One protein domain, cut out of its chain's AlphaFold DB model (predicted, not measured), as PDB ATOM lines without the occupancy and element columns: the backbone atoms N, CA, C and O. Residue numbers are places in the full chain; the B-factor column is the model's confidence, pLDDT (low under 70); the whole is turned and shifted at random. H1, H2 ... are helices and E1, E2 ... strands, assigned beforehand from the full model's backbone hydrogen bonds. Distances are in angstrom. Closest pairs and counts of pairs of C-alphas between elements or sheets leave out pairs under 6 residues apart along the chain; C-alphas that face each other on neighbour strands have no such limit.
ATOM      1  N   GLN A  16     146.577 190.542 135.426       77.56
ATOM      2  CA  GLN A  16     147.351 189.403 134.903       77.56
ATOM      3  C   GLN A  16     147.789 188.419 136.004       77.56
ATOM      4  O   GLN A  16     147.860 187.211 135.770       77.56
ATOM      5  N   ALA A  17     148.042 188.910 137.223       84.88
ATOM      6  CA  ALA A  17     148.360 188.055 138.363       84.88
ATOM      7  C   ALA A  17     147.162 187.172 138.757       84.88
ATOM      8  O   ALA A  17     147.340 185.989 139.057       84.88
ATOM      9  N   ASP A  18     145.942 187.712 138.682       86.62
ATOM     10  CA  ASP A  18     144.713 186.951 138.926       86.62
ATOM     11  C   ASP A  18     144.530 185.850 137.880       86.62
ATOM     12  O   ASP A  18     144.220 184.713 138.237       86.62
ATOM     13  N   MET A  19     144.813 186.143 136.606       86.19
ATOM     14  CA  MET A  19     144.760 185.149 135.529       86.19
ATOM     15  C   MET A  19     145.799 184.035 135.702       86.19
ATOM     16  O   MET A  19     145.457 182.861 135.538       86.19
ATOM     17  N   LYS A  20     147.045 184.368 136.077       89.50
ATOM     18  CA  LYS A  20     148.079 183.364 136.391       89.50
ATOM     19  C   LYS A  20     147.583 182.434 137.499       89.50
ATOM     20  O   LYS A  20     147.535 181.219 137.319       89.50
ATOM     21  N   ASN A  21     147.149 183.007 138.620       90.44
ATOM     22  CA  ASN A  21     146.657 182.241 139.764       90.44
ATOM     23  C   ASN A  21     145.417 181.406 139.420       90.44
ATOM     24  O   ASN A  21     145.281 180.277 139.893       90.44
ATOM     25  N   PHE A  22     144.519 181.941 138.593       91.12
ATOM     26  CA  PHE A  22     143.345 181.227 138.108       91.12
ATOM     27  C   PHE A  22     143.730 180.008 137.268       91.12
ATOM     28  O   PHE A  22     143.252 178.911 137.552       91.12
ATOM     29  N   ARG A  23     144.626 180.163 136.286       94.38
ATOM     30  CA  ARG A  23     145.077 179.072 135.404       94.38
ATOM     31  C   ARG A  23     145.809 177.969 136.162       94.38
ATOM     32  O   ARG A  23     145.509 176.798 135.944       94.38
ATOM     33  N   LEU A  24     146.683 178.335 137.101       95.19
ATOM     34  CA  LEU A  24     147.364 177.386 137.989       95.19
ATOM     35  C   LEU A  24     146.355 176.552 138.796       95.19
ATOM     36  O   LEU A  24     146.391 175.320 138.792       95.19
ATOM     37  N   LYS A  25     145.396 177.222 139.450       94.94
ATOM     38  CA  LYS A  25     144.333 176.549 140.211       94.94
ATOM     39  C   LYS A  25     143.460 175.680 139.316       94.94
ATOM     40  O   LYS A  25     143.098 174.578 139.719       94.94
ATOM     41  N   LEU A  26     143.125 176.157 138.118       95.50
ATOM     42  CA  LEU A  26     142.314 175.410 137.170       95.50
ATOM     43  C   LEU A  26     143.026 174.123 136.744       95.50
ATOM     44  O   LEU A  26     142.428 173.059 136.846       95.50
ATOM     45  N   ALA A  27     144.303 174.187 136.359       96.12
ATOM     46  CA  ALA A  27     145.081 173.002 136.001       96.12
ATOM     47  C   ALA A  27     145.072 171.952 137.126       96.12
ATOM     48  O   ALA A  27     144.766 170.784 136.878       96.12
ATOM     49  N   ALA A  28     145.307 172.381 138.370       94.44
ATOM     50  CA  ALA A  28     145.255 171.499 139.532       94.44
ATOM     51  C   ALA A  28     143.865 170.869 139.734       94.44
ATOM     52  O   ALA A  28     143.775 169.655 139.906       94.44
ATOM     53  N   ILE A  29     142.788 171.661 139.648       94.00
ATOM     54  CA  ILE A  29     141.399 171.176 139.757       94.00
ATOM     55  C   ILE A  29     141.092 170.136 138.677       94.00
ATOM     56  O   ILE A  29     140.473 169.113 138.964       94.00
ATOM     57  N   LEU A  30     141.496 170.386 137.429       95.50
ATOM     58  CA  LEU A  30     141.225 169.470 136.324       95.50
ATOM     59  C   LEU A  30     141.959 168.136 136.515       95.50
ATOM     60  O   LEU A  30     141.373 167.077 136.280       95.50
ATOM     61  N   LEU A  31     143.220 168.178 136.956       93.88
ATOM     62  CA  LEU A  31     144.036 166.985 137.192       93.88
ATOM     63  C   LEU A  31     143.503 166.139 138.352       93.88
ATOM     64  O   LEU A  31     143.455 164.912 138.226       93.88
ATOM     65  N   SER A  32     143.081 166.777 139.448       90.75
ATOM     66  CA  SER A  32     142.586 166.087 140.646       90.75
ATOM     67  C   SER A  32     141.121 165.652 140.558       90.75
ATOM     68  O   SER A  32     140.708 164.781 141.331       90.75
ATOM     69  N   SER A  33     140.354 166.222 139.621       91.19
ATOM     70  CA  SER A  33     138.916 165.990 139.455       91.19
ATOM     71  C   SER A  33     138.542 164.507 139.363       91.19
ATOM     72  O   SER A  33     139.133 163.751 138.597       91.19
ATOM     73  N   ASP A  34     137.452 164.112 140.025       89.81
ATOM     74  CA  ASP A  34     136.875 162.760 139.912       89.81
ATOM     75  C   ASP A  34     136.276 162.459 138.522       89.81
ATOM     76  O   ASP A  34     136.036 161.297 138.149       89.81
ATOM     77  N   LEU A  35     136.064 163.501 137.710       90.31
ATOM     78  CA  LEU A  35     135.732 163.344 136.296       90.31
ATOM     79  C   LEU A  35     136.920 162.828 135.479       90.31
ATOM     80  O   LEU A  35     136.693 162.237 134.423       90.31
ATOM     81  N   ASN A  36     138.157 163.034 135.946       93.75
ATOM     82  CA  ASN A  36     139.356 162.598 135.249       93.75
ATOM     83  C   ASN A  36     139.527 161.075 135.346       93.75
ATOM     84  O   ASN A  36     140.044 160.536 136.323       93.75
ATOM     85  N   LYS A  37     139.166 160.364 134.278       91.56
ATOM     86  CA  LYS A  37     139.320 158.904 134.177       91.56
ATOM     87  C   LYS A  37     140.748 158.432 133.916       91.56
ATOM     88  O   LYS A  37     140.972 157.229 133.872       91.56
ATOM     89  N   ARG A  38     141.706 159.349 133.749       88.50
ATOM     90  CA  ARG A  38     143.143 159.035 133.691       88.50
ATOM     91  C   ARG A  38     143.855 159.201 135.035       88.50
ATOM     92  O   ARG A  38     145.055 158.946 135.102       88.50
ATOM     93  N   LYS A  39     143.145 159.578 136.105       82.81
ATOM     94  CA  LYS A  39     143.704 159.636 137.464       82.81
ATOM     95  C   LYS A  39     144.312 158.275 137.833       82.81
ATOM     96  O   LYS A  39     143.646 157.250 137.716       82.81
ATOM     97  N   GLY A  40     145.593 158.262 138.211       65.81
ATOM     98  CA  GLY A  40     146.346 157.040 138.529       65.81
ATOM     99  C   GLY A  40     146.823 156.210 137.322       65.81
ATOM    100  O   GLY A  40     147.490 155.193 137.505       65.81
ATOM    101  N   ALA A 131     149.486 176.187 147.847       88.62
ATOM    102  CA  ALA A 131     149.840 177.068 146.740       88.62
ATOM    103  C   ALA A 131     151.191 176.676 146.128       88.62
ATOM    104  O   ALA A 131     151.252 176.489 144.916       88.62
ATOM    105  N   ASP A 132     152.211 176.451 146.964       90.31
ATOM    106  CA  ASP A 132     153.542 176.006 146.516       90.31
ATOM    107  C   ASP A 132     153.445 174.673 145.769       90.31
ATOM    108  O   ASP A 132     154.081 174.460 144.741       90.31
ATOM    109  N   MET A 133     152.576 173.789 146.260       89.12
ATOM    110  CA  MET A 133     152.265 172.520 145.618       89.12
ATOM    111  C   MET A 133     151.679 172.701 144.207       89.12
ATOM    112  O   MET A 133     152.112 172.080 143.230       89.12
ATOM    113  N   ILE A 134     150.669 173.559 144.080       91.81
ATOM    114  CA  ILE A 134     150.058 173.841 142.780       91.81
ATOM    115  C   ILE A 134     151.092 174.448 141.822       91.81
ATOM    116  O   ILE A 134     151.135 174.051 140.660       91.81
ATOM    117  N   GLU A 135     151.926 175.372 142.301       92.81
ATOM    118  CA  GLU A 135     152.966 176.006 141.490       92.81
ATOM    119  C   GLU A 135     154.006 174.986 141.015       92.81
ATOM    120  O   GLU A 135     154.209 174.861 139.810       92.81
ATOM    121  N   PHE A 136     154.547 174.156 141.914       92.31
ATOM    122  CA  PHE A 136     155.504 173.101 141.563       92.31
ATOM    123  C   PHE A 136     154.955 172.122 140.516       92.31
ATOM    124  O   PHE A 136     155.647 171.767 139.559       92.31
ATOM    125  N   LEU A 137     153.695 171.695 140.665       92.25
ATOM    126  CA  LEU A 137     153.035 170.817 139.696       92.25
ATOM    127  C   LEU A 137     152.946 171.474 138.312       92.25
ATOM    128  O   LEU A 137     153.195 170.826 137.294       92.25
ATOM    129  N   CYS A 138     152.575 172.751 138.266       94.75
ATOM    130  CA  CYS A 138     152.440 173.482 137.012       94.75
ATOM    131  C   CYS A 138     153.802 173.748 136.360       94.75
ATOM    132  O   CYS A 138     153.934 173.568 135.149       94.75
ATOM    133  N   ASP A 139     154.826 174.082 137.148       95.19
ATOM    134  CA  ASP A 139     156.202 174.222 136.671       95.19
ATOM    135  C   ASP A 139     156.702 172.909 136.067       95.19
ATOM    136  O   ASP A 139     157.221 172.895 134.949       95.19
ATOM    137  N   TYR A 140     156.460 171.780 136.740       94.31
ATOM    138  CA  TYR A 140     156.788 170.463 136.201       94.31
ATOM    139  C   TYR A 140     156.132 170.225 134.833       94.31
ATOM    140  O   TYR A 140     156.834 169.878 133.881       94.31
ATOM    141  N   ILE A 141     154.827 170.486 134.691       95.25
ATOM    142  CA  ILE A 141     154.110 170.355 133.409       95.25
ATOM    143  C   ILE A 141     154.764 171.217 132.321       95.25
ATOM    144  O   ILE A 141     154.951 170.750 131.195       95.25
ATOM    145  N   MET A 142     155.161 172.448 132.648       95.81
ATOM    146  CA  MET A 142     155.817 173.365 131.707       95.81
ATOM    147  C   MET A 142     157.219 172.904 131.279       95.81
ATOM    148  O   MET A 142     157.649 173.221 130.172       95.81
ATOM    149  N   THR A 143     157.933 172.129 132.104       95.94
ATOM    150  CA  THR A 143     159.271 171.605 131.755       95.94
ATOM    151  C   THR A 143     159.252 170.413 130.790       95.94
ATOM    152  O   THR A 143     160.296 170.051 130.243       95.94
ATOM    153  N   ILE A 144     158.093 169.792 130.547       92.44
ATOM    154  CA  ILE A 144     157.977 168.633 129.653       92.44
ATOM    155  C   ILE A 144     158.179 169.069 128.195       92.44
ATOM    156  O   ILE A 144     157.449 169.912 127.683       92.44
ATOM    157  N   GLN A 145     159.143 168.459 127.498       92.81
ATOM    158  CA  GLN A 145     159.480 168.802 126.102       92.81
ATOM    159  C   GLN A 145     159.396 167.623 125.118       92.81
ATOM    160  O   GLN A 145     159.465 167.817 123.906       92.81
ATOM    161  N   GLY A 146     159.264 166.383 125.599       91.69
ATOM    162  CA  GLY A 146     159.257 165.203 124.730       91.69
ATOM    163  C   GLY A 146     157.996 165.138 123.866       91.69
ATOM    164  O   GLY A 146     156.906 165.008 124.408       91.69
ATOM    165  N   GLY A 147     158.129 165.163 122.534       90.19
ATOM    166  CA  GLY A 147     156.982 165.237 121.612       90.19
ATOM    167  C   GLY A 147     155.922 164.142 121.810       90.19
ATOM    168  O   GLY A 147     154.730 164.422 121.776       90.19
ATOM    169  N   THR A 148     156.334 162.907 122.105       90.06
ATOM    170  CA  THR A 148     155.401 161.808 122.418       90.06
ATOM    171  C   THR A 148     154.656 162.019 123.737       90.06
ATOM    172  O   THR A 148     153.485 161.661 123.847       90.06
ATOM    173  N   ILE A 149     155.320 162.609 124.732       89.81
ATOM    174  CA  ILE A 149     154.749 162.906 126.051       89.81
ATOM    175  C   ILE A 149     153.804 164.106 125.951       89.81
ATOM    176  O   ILE A 149     152.745 164.097 126.571       89.81
ATOM    177  N   LEU A 150     154.140 165.099 125.124       93.25
ATOM    178  CA  LEU A 150     153.301 166.271 124.874       93.25
ATOM    179  C   LEU A 150     151.918 165.897 124.329       93.25
ATOM    180  O   LEU A 150     150.917 166.496 124.722       93.25
ATOM    181  N   GLU A 151     151.850 164.869 123.483       94.38
ATOM    182  CA  GLU A 151     150.593 164.358 122.925       94.38
ATOM    183  C   GLU A 151     149.848 163.391 123.856       94.38
ATOM    184  O   GLU A 151     148.675 163.067 123.627       94.38
ATOM    185  N   ALA A 152     150.489 162.936 124.935       91.25
ATOM    186  CA  ALA A 152     149.869 162.021 125.873       91.25
ATOM    187  C   ALA A 152     148.703 162.707 126.593       91.25
ATOM    188  O   ALA A 152     148.844 163.802 127.140       91.25
ATOM    189  N   LYS A 153     147.534 162.055 126.616       94.69
ATOM    190  CA  LYS A 153     146.371 162.609 127.322       94.69
ATOM    191  C   LYS A 153     146.529 162.395 128.825       94.69
ATOM    192  O   LYS A 153     146.829 161.290 129.270       94.69
ATOM    193  N   TRP A 154     146.363 163.438 129.614       94.06
ATOM    194  CA  TRP A 154     146.490 163.376 131.075       94.06
ATOM    195  C   TRP A 154     145.142 163.515 131.764       94.06
ATOM    196  O   TRP A 154     144.972 163.081 132.902       94.06
ATOM    197  N   ILE A 155     144.163 164.063 131.047       95.50
ATOM    198  CA  ILE A 155     142.808 164.244 131.543       95.50
ATOM    199  C   ILE A 155     141.847 163.691 130.508       95.50
ATOM    200  O   ILE A 155     141.966 164.009 129.327       95.50
ATOM    201  N   ARG A 156     140.912 162.853 130.959       95.12
ATOM    202  CA  ARG A 156     139.844 162.302 130.121       95.12
ATOM    203  C   ARG A 156     138.519 162.336 130.856       95.12
ATOM    204  O   ARG A 156     138.419 161.785 131.948       95.12
ATOM    205  N   SER A 157     137.493 162.883 130.218       92.94
ATOM    206  CA  SER A 157     136.102 162.782 130.663       92.94
ATOM    207  C   SER A 157     135.233 162.278 129.527       92.94
ATOM    208  O   SER A 157     135.405 162.715 128.399       92.94
ATOM    209  N   PHE A 158     134.294 161.373 129.808       90.06
ATOM    210  CA  PHE A 158     133.414 160.779 128.790       90.06
ATOM    211  C   PHE A 158     132.049 161.460 128.671       90.06
ATOM    212  O   PHE A 158     131.354 161.267 127.675       90.06
ATOM    213  N   LYS A 159     131.630 162.215 129.693       88.38
ATOM    214  CA  LYS A 159     130.291 162.807 129.779       88.38
ATOM    215  C   LYS A 159     130.371 164.308 130.075       88.38
ATOM    216  O   LYS A 159     131.256 164.713 130.836       88.38
ATOM    217  N   PRO A 160     129.462 165.131 129.519       86.75
ATOM    218  CA  PRO A 160     128.381 164.788 128.573       86.75
ATOM    219  C   PRO A 160     128.844 164.275 127.195       86.75
ATOM    220  O   PRO A 160     128.077 163.632 126.487       86.75
ATOM    221  N   TYR A 161     130.113 164.477 126.855       89.19
ATOM    222  CA  TYR A 161     130.786 163.939 125.669       89.19
ATOM    223  C   TYR A 161     132.273 163.759 125.954       89.19
ATOM    224  O   TYR A 161     132.751 164.232 126.985       89.19
ATOM    225  N   MET A 162     133.025 163.097 125.080       92.06
ATOM    226  CA  MET A 162     134.447 162.891 125.343       92.06
ATOM    227  C   MET A 162     135.235 164.210 125.259       92.06
ATOM    228  O   MET A 162     135.120 164.915 124.265       92.06
ATOM    229  N   ILE A 163     136.040 164.514 126.279       95.12
ATOM    230  CA  ILE A 163     137.121 165.512 126.231       95.12
ATOM    231  C   ILE A 163     138.408 164.825 126.668       95.12
ATOM    232  O   ILE A 163     138.420 164.129 127.688       95.12
ATOM    233  N   ASP A 164     139.474 165.061 125.908       96.06
ATOM    234  CA  ASP A 164     140.827 164.595 126.181       96.06
ATOM    235  C   ASP A 164     141.795 165.776 126.188       96.06
ATOM    236  O   ASP A 164     142.034 166.383 125.148       96.06
ATOM    237  N   LEU A 165     142.419 166.049 127.332       97.44
ATOM    238  CA  LEU A 165     143.443 167.088 127.441       97.44
ATOM    239  C   LEU A 165     144.822 166.438 127.397       97.44
ATOM    240  O   LEU A 165     145.108 165.530 128.186       97.44
ATOM    241  N   SER A 166     145.665 166.879 126.464       96.25
ATOM    242  CA  SER A 166     147.070 166.474 126.413       96.25
ATOM    243  C   SER A 166     147.939 167.342 127.316       96.25
ATOM    244  O   SER A 166     147.507 168.399 127.775       96.25
ATOM    245  N   VAL A 167     149.181 166.915 127.554       95.75
ATOM    246  CA  VAL A 167     150.176 167.757 128.237       95.75
ATOM    247  C   VAL A 167     150.349 169.082 127.501       95.75
ATOM    248  O   VAL A 167     150.381 170.125 128.143       95.75
ATOM    249  N   LYS A 168     150.375 169.062 126.166       97.19
ATOM    250  CA  LYS A 168     150.429 170.285 125.361       97.19
ATOM    251  C   LYS A 168     149.244 171.216 125.644       97.19
ATOM    252  O   LYS A 168     149.457 172.394 125.900       97.19
ATOM    253  N   THR A 169     148.019 170.691 125.689       97.69
ATOM    254  CA  THR A 169     146.833 171.493 126.040       97.69
ATOM    255  C   THR A 169     146.930 172.060 127.460       97.69
ATOM    256  O   THR A 169     146.521 173.190 127.709       97.69
ATOM    257  N   LEU A 170     147.507 171.309 128.406       97.12
ATOM    258  CA  LEU A 170     147.763 171.806 129.761       97.12
ATOM    259  C   LEU A 170     148.837 172.906 129.786       97.12
ATOM    260  O   LEU A 170     148.701 173.859 130.546       97.12
ATOM    261  N   GLN A 171     149.867 172.831 128.943       97.25
ATOM    262  CA  GLN A 171     150.856 173.905 128.798       97.25
ATOM    263  C   GLN A 171     150.234 175.174 128.193       97.25
ATOM    264  O   GLN A 171     150.495 176.273 128.676       97.25
ATOM    265  N   GLU A 172     149.365 175.031 127.189       96.62
ATOM    266  CA  GLU A 172     148.596 176.143 126.611       96.62
ATOM    267  C   GLU A 172     147.669 176.783 127.662       96.62
ATOM    268  O   GLU A 172     147.616 178.006 127.791       96.62
ATOM    269  N   LEU A 173     147.016 175.968 128.502       96.25
ATOM    270  CA  LEU A 173     146.241 176.442 129.653       96.25
ATOM    271  C   LEU A 173     147.099 177.279 130.612       96.25
ATOM    272  O   LEU A 173     146.658 178.337 131.060       96.25
ATOM    273  N   LEU A 174     148.316 176.834 130.923       96.06
ATOM    274  CA  LEU A 174     149.225 177.524 131.843       96.06
ATOM    275  C   LEU A 174     149.865 178.787 131.240       96.06
ATOM    276  O   LEU A 174     150.343 179.649 131.980       96.06
ATOM    277  N   ASN A 175     149.835 178.944 129.918       93.38
ATOM    278  CA  ASN A 175     150.401 180.097 129.233       93.38
ATOM    279  C   ASN A 175     149.447 181.302 129.254       93.38
ATOM    280  O   ASN A 175     148.543 181.417 128.431       93.38
ATOM    281  N   VAL A 176     149.691 182.252 130.161       88.38
ATOM    282  CA  VAL A 176     148.882 183.478 130.318       88.38
ATOM    283  C   VAL A 176     148.819 184.369 129.072       88.38
ATOM    284  O   VAL A 176     147.907 185.184 128.967       88.38
ATOM    285  N   ASN A 177     149.754 184.213 128.127       87.69
ATOM    286  CA  ASN A 177     149.797 184.996 126.888       87.69
ATOM    287  C   ASN A 177     148.963 184.382 125.753       87.69
ATOM    288  O   ASN A 177     148.884 184.964 124.675       87.69
ATOM    289  N   GLN A 178     148.406 183.190 125.959       85.88
ATOM    290  CA  GLN A 178     147.537 182.514 125.001       85.88
ATOM    291  C   GLN A 178     146.105 182.493 125.512       85.88
ATOM    292  O   GLN A 178     145.870 182.532 126.719       85.88
ATOM    293  N   ASP A 179     145.146 182.375 124.602       84.50
ATOM    294  CA  ASP A 179     143.750 182.183 124.973       84.50
ATOM    295  C   ASP A 179     143.557 180.895 125.782       84.50
ATOM    296  O   ASP A 179     144.332 179.942 125.692       84.50
ATOM    297  N   MET A 180     142.517 180.878 126.615       88.62
ATOM    298  CA  MET A 180     142.126 179.681 127.358       88.62
ATOM    299  C   MET A 180     141.759 178.567 126.362       88.62
ATOM    300  O   MET A 180     140.858 178.786 125.550       88.62
ATOM    301  N   PRO A 181     142.371 177.370 126.422       92.38
ATOM    302  CA  PRO A 181     141.957 176.274 125.555       92.38
ATOM    303  C   PRO A 181     140.485 175.917 125.795       92.38
ATOM    304  O   PRO A 181     140.081 175.680 126.939       92.38
TER     305      PRO A 181
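What this domain is: This is residues 16 to 40 and 131 to 181 of the 289 residues of an uncharacterized protein of Zea mays (UniProt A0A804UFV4). The short helix H4 lies in the middle, with the longer helices H1 and H2 packed on it and crossing each other at nearly a right angle. A small hairpin of strands, E1 and E2, leads without a break into H4, and the tiny H3 lies farthest from the middle. The printed part has 76 residues with four named helices and two named strands, in the order H1, H2, H3, E1, E2, H4; the sheet E1 - E2 is antiparallel and the class is mostly helix. The whole is compact, with a radius of gyration of the C-alphas of 12.2 A and spans of 33 by 26 by 24 A.

How they stand to each other: Start at H1, residues 16 to 32: its residues 24 to 28 alone touch H2, residues 131 to 143, about perpendicular at 84 degrees, with the C-alphas of Ala 28 and Ile 134 closest at 6.3 A. Its residues 20 to 27 alone touch the hub H4, residues 167 to 174, opposite ways at 35.1 degrees, a tilt only just steep; the closest C-alphas, of Arg 23 and Leu 174, are 5.7 A apart. H2 touches H4 with residues 138 to 142 alone, at a steep tilt of 51 degrees, opposite ways; Met 142 and Gln 171 have the closest C-alphas, at 5.8 A. Next, H3, residues 147 to 150, only just touches H4, with 3 pairs of C-alphas within 8 A, the closest those of Leu 150 and Val 167 at 4.8 A. In the hairpin of E1, residues 153 to 157, and E2, residues 163 to 166, look for N 165 and O 155, within hydrogen-bond range at 2.9 A. In H1, H2 and H4 every O i to N i+4 pair is within hydrogen-bond range; H3 is too short for one.

Where its parts are: Find C-alpha 16 at (147.351, 189.403, 134.903); from there H1 runs 24.5 A to C-alpha 32. H2 runs 18.5 A from C-alpha 131, E1 10.8 A, E2 10.0 A, and H4 10.5 A to C-alpha 174 at (149.225, 177.524, 131.843).

The domain as a whole: Residues 41 to 130 are not printed, and C-alphas 40 and 131 are 21.9 A apart across this cut. The links printed whole are tight. Only residue 40 has pLDDT under 70.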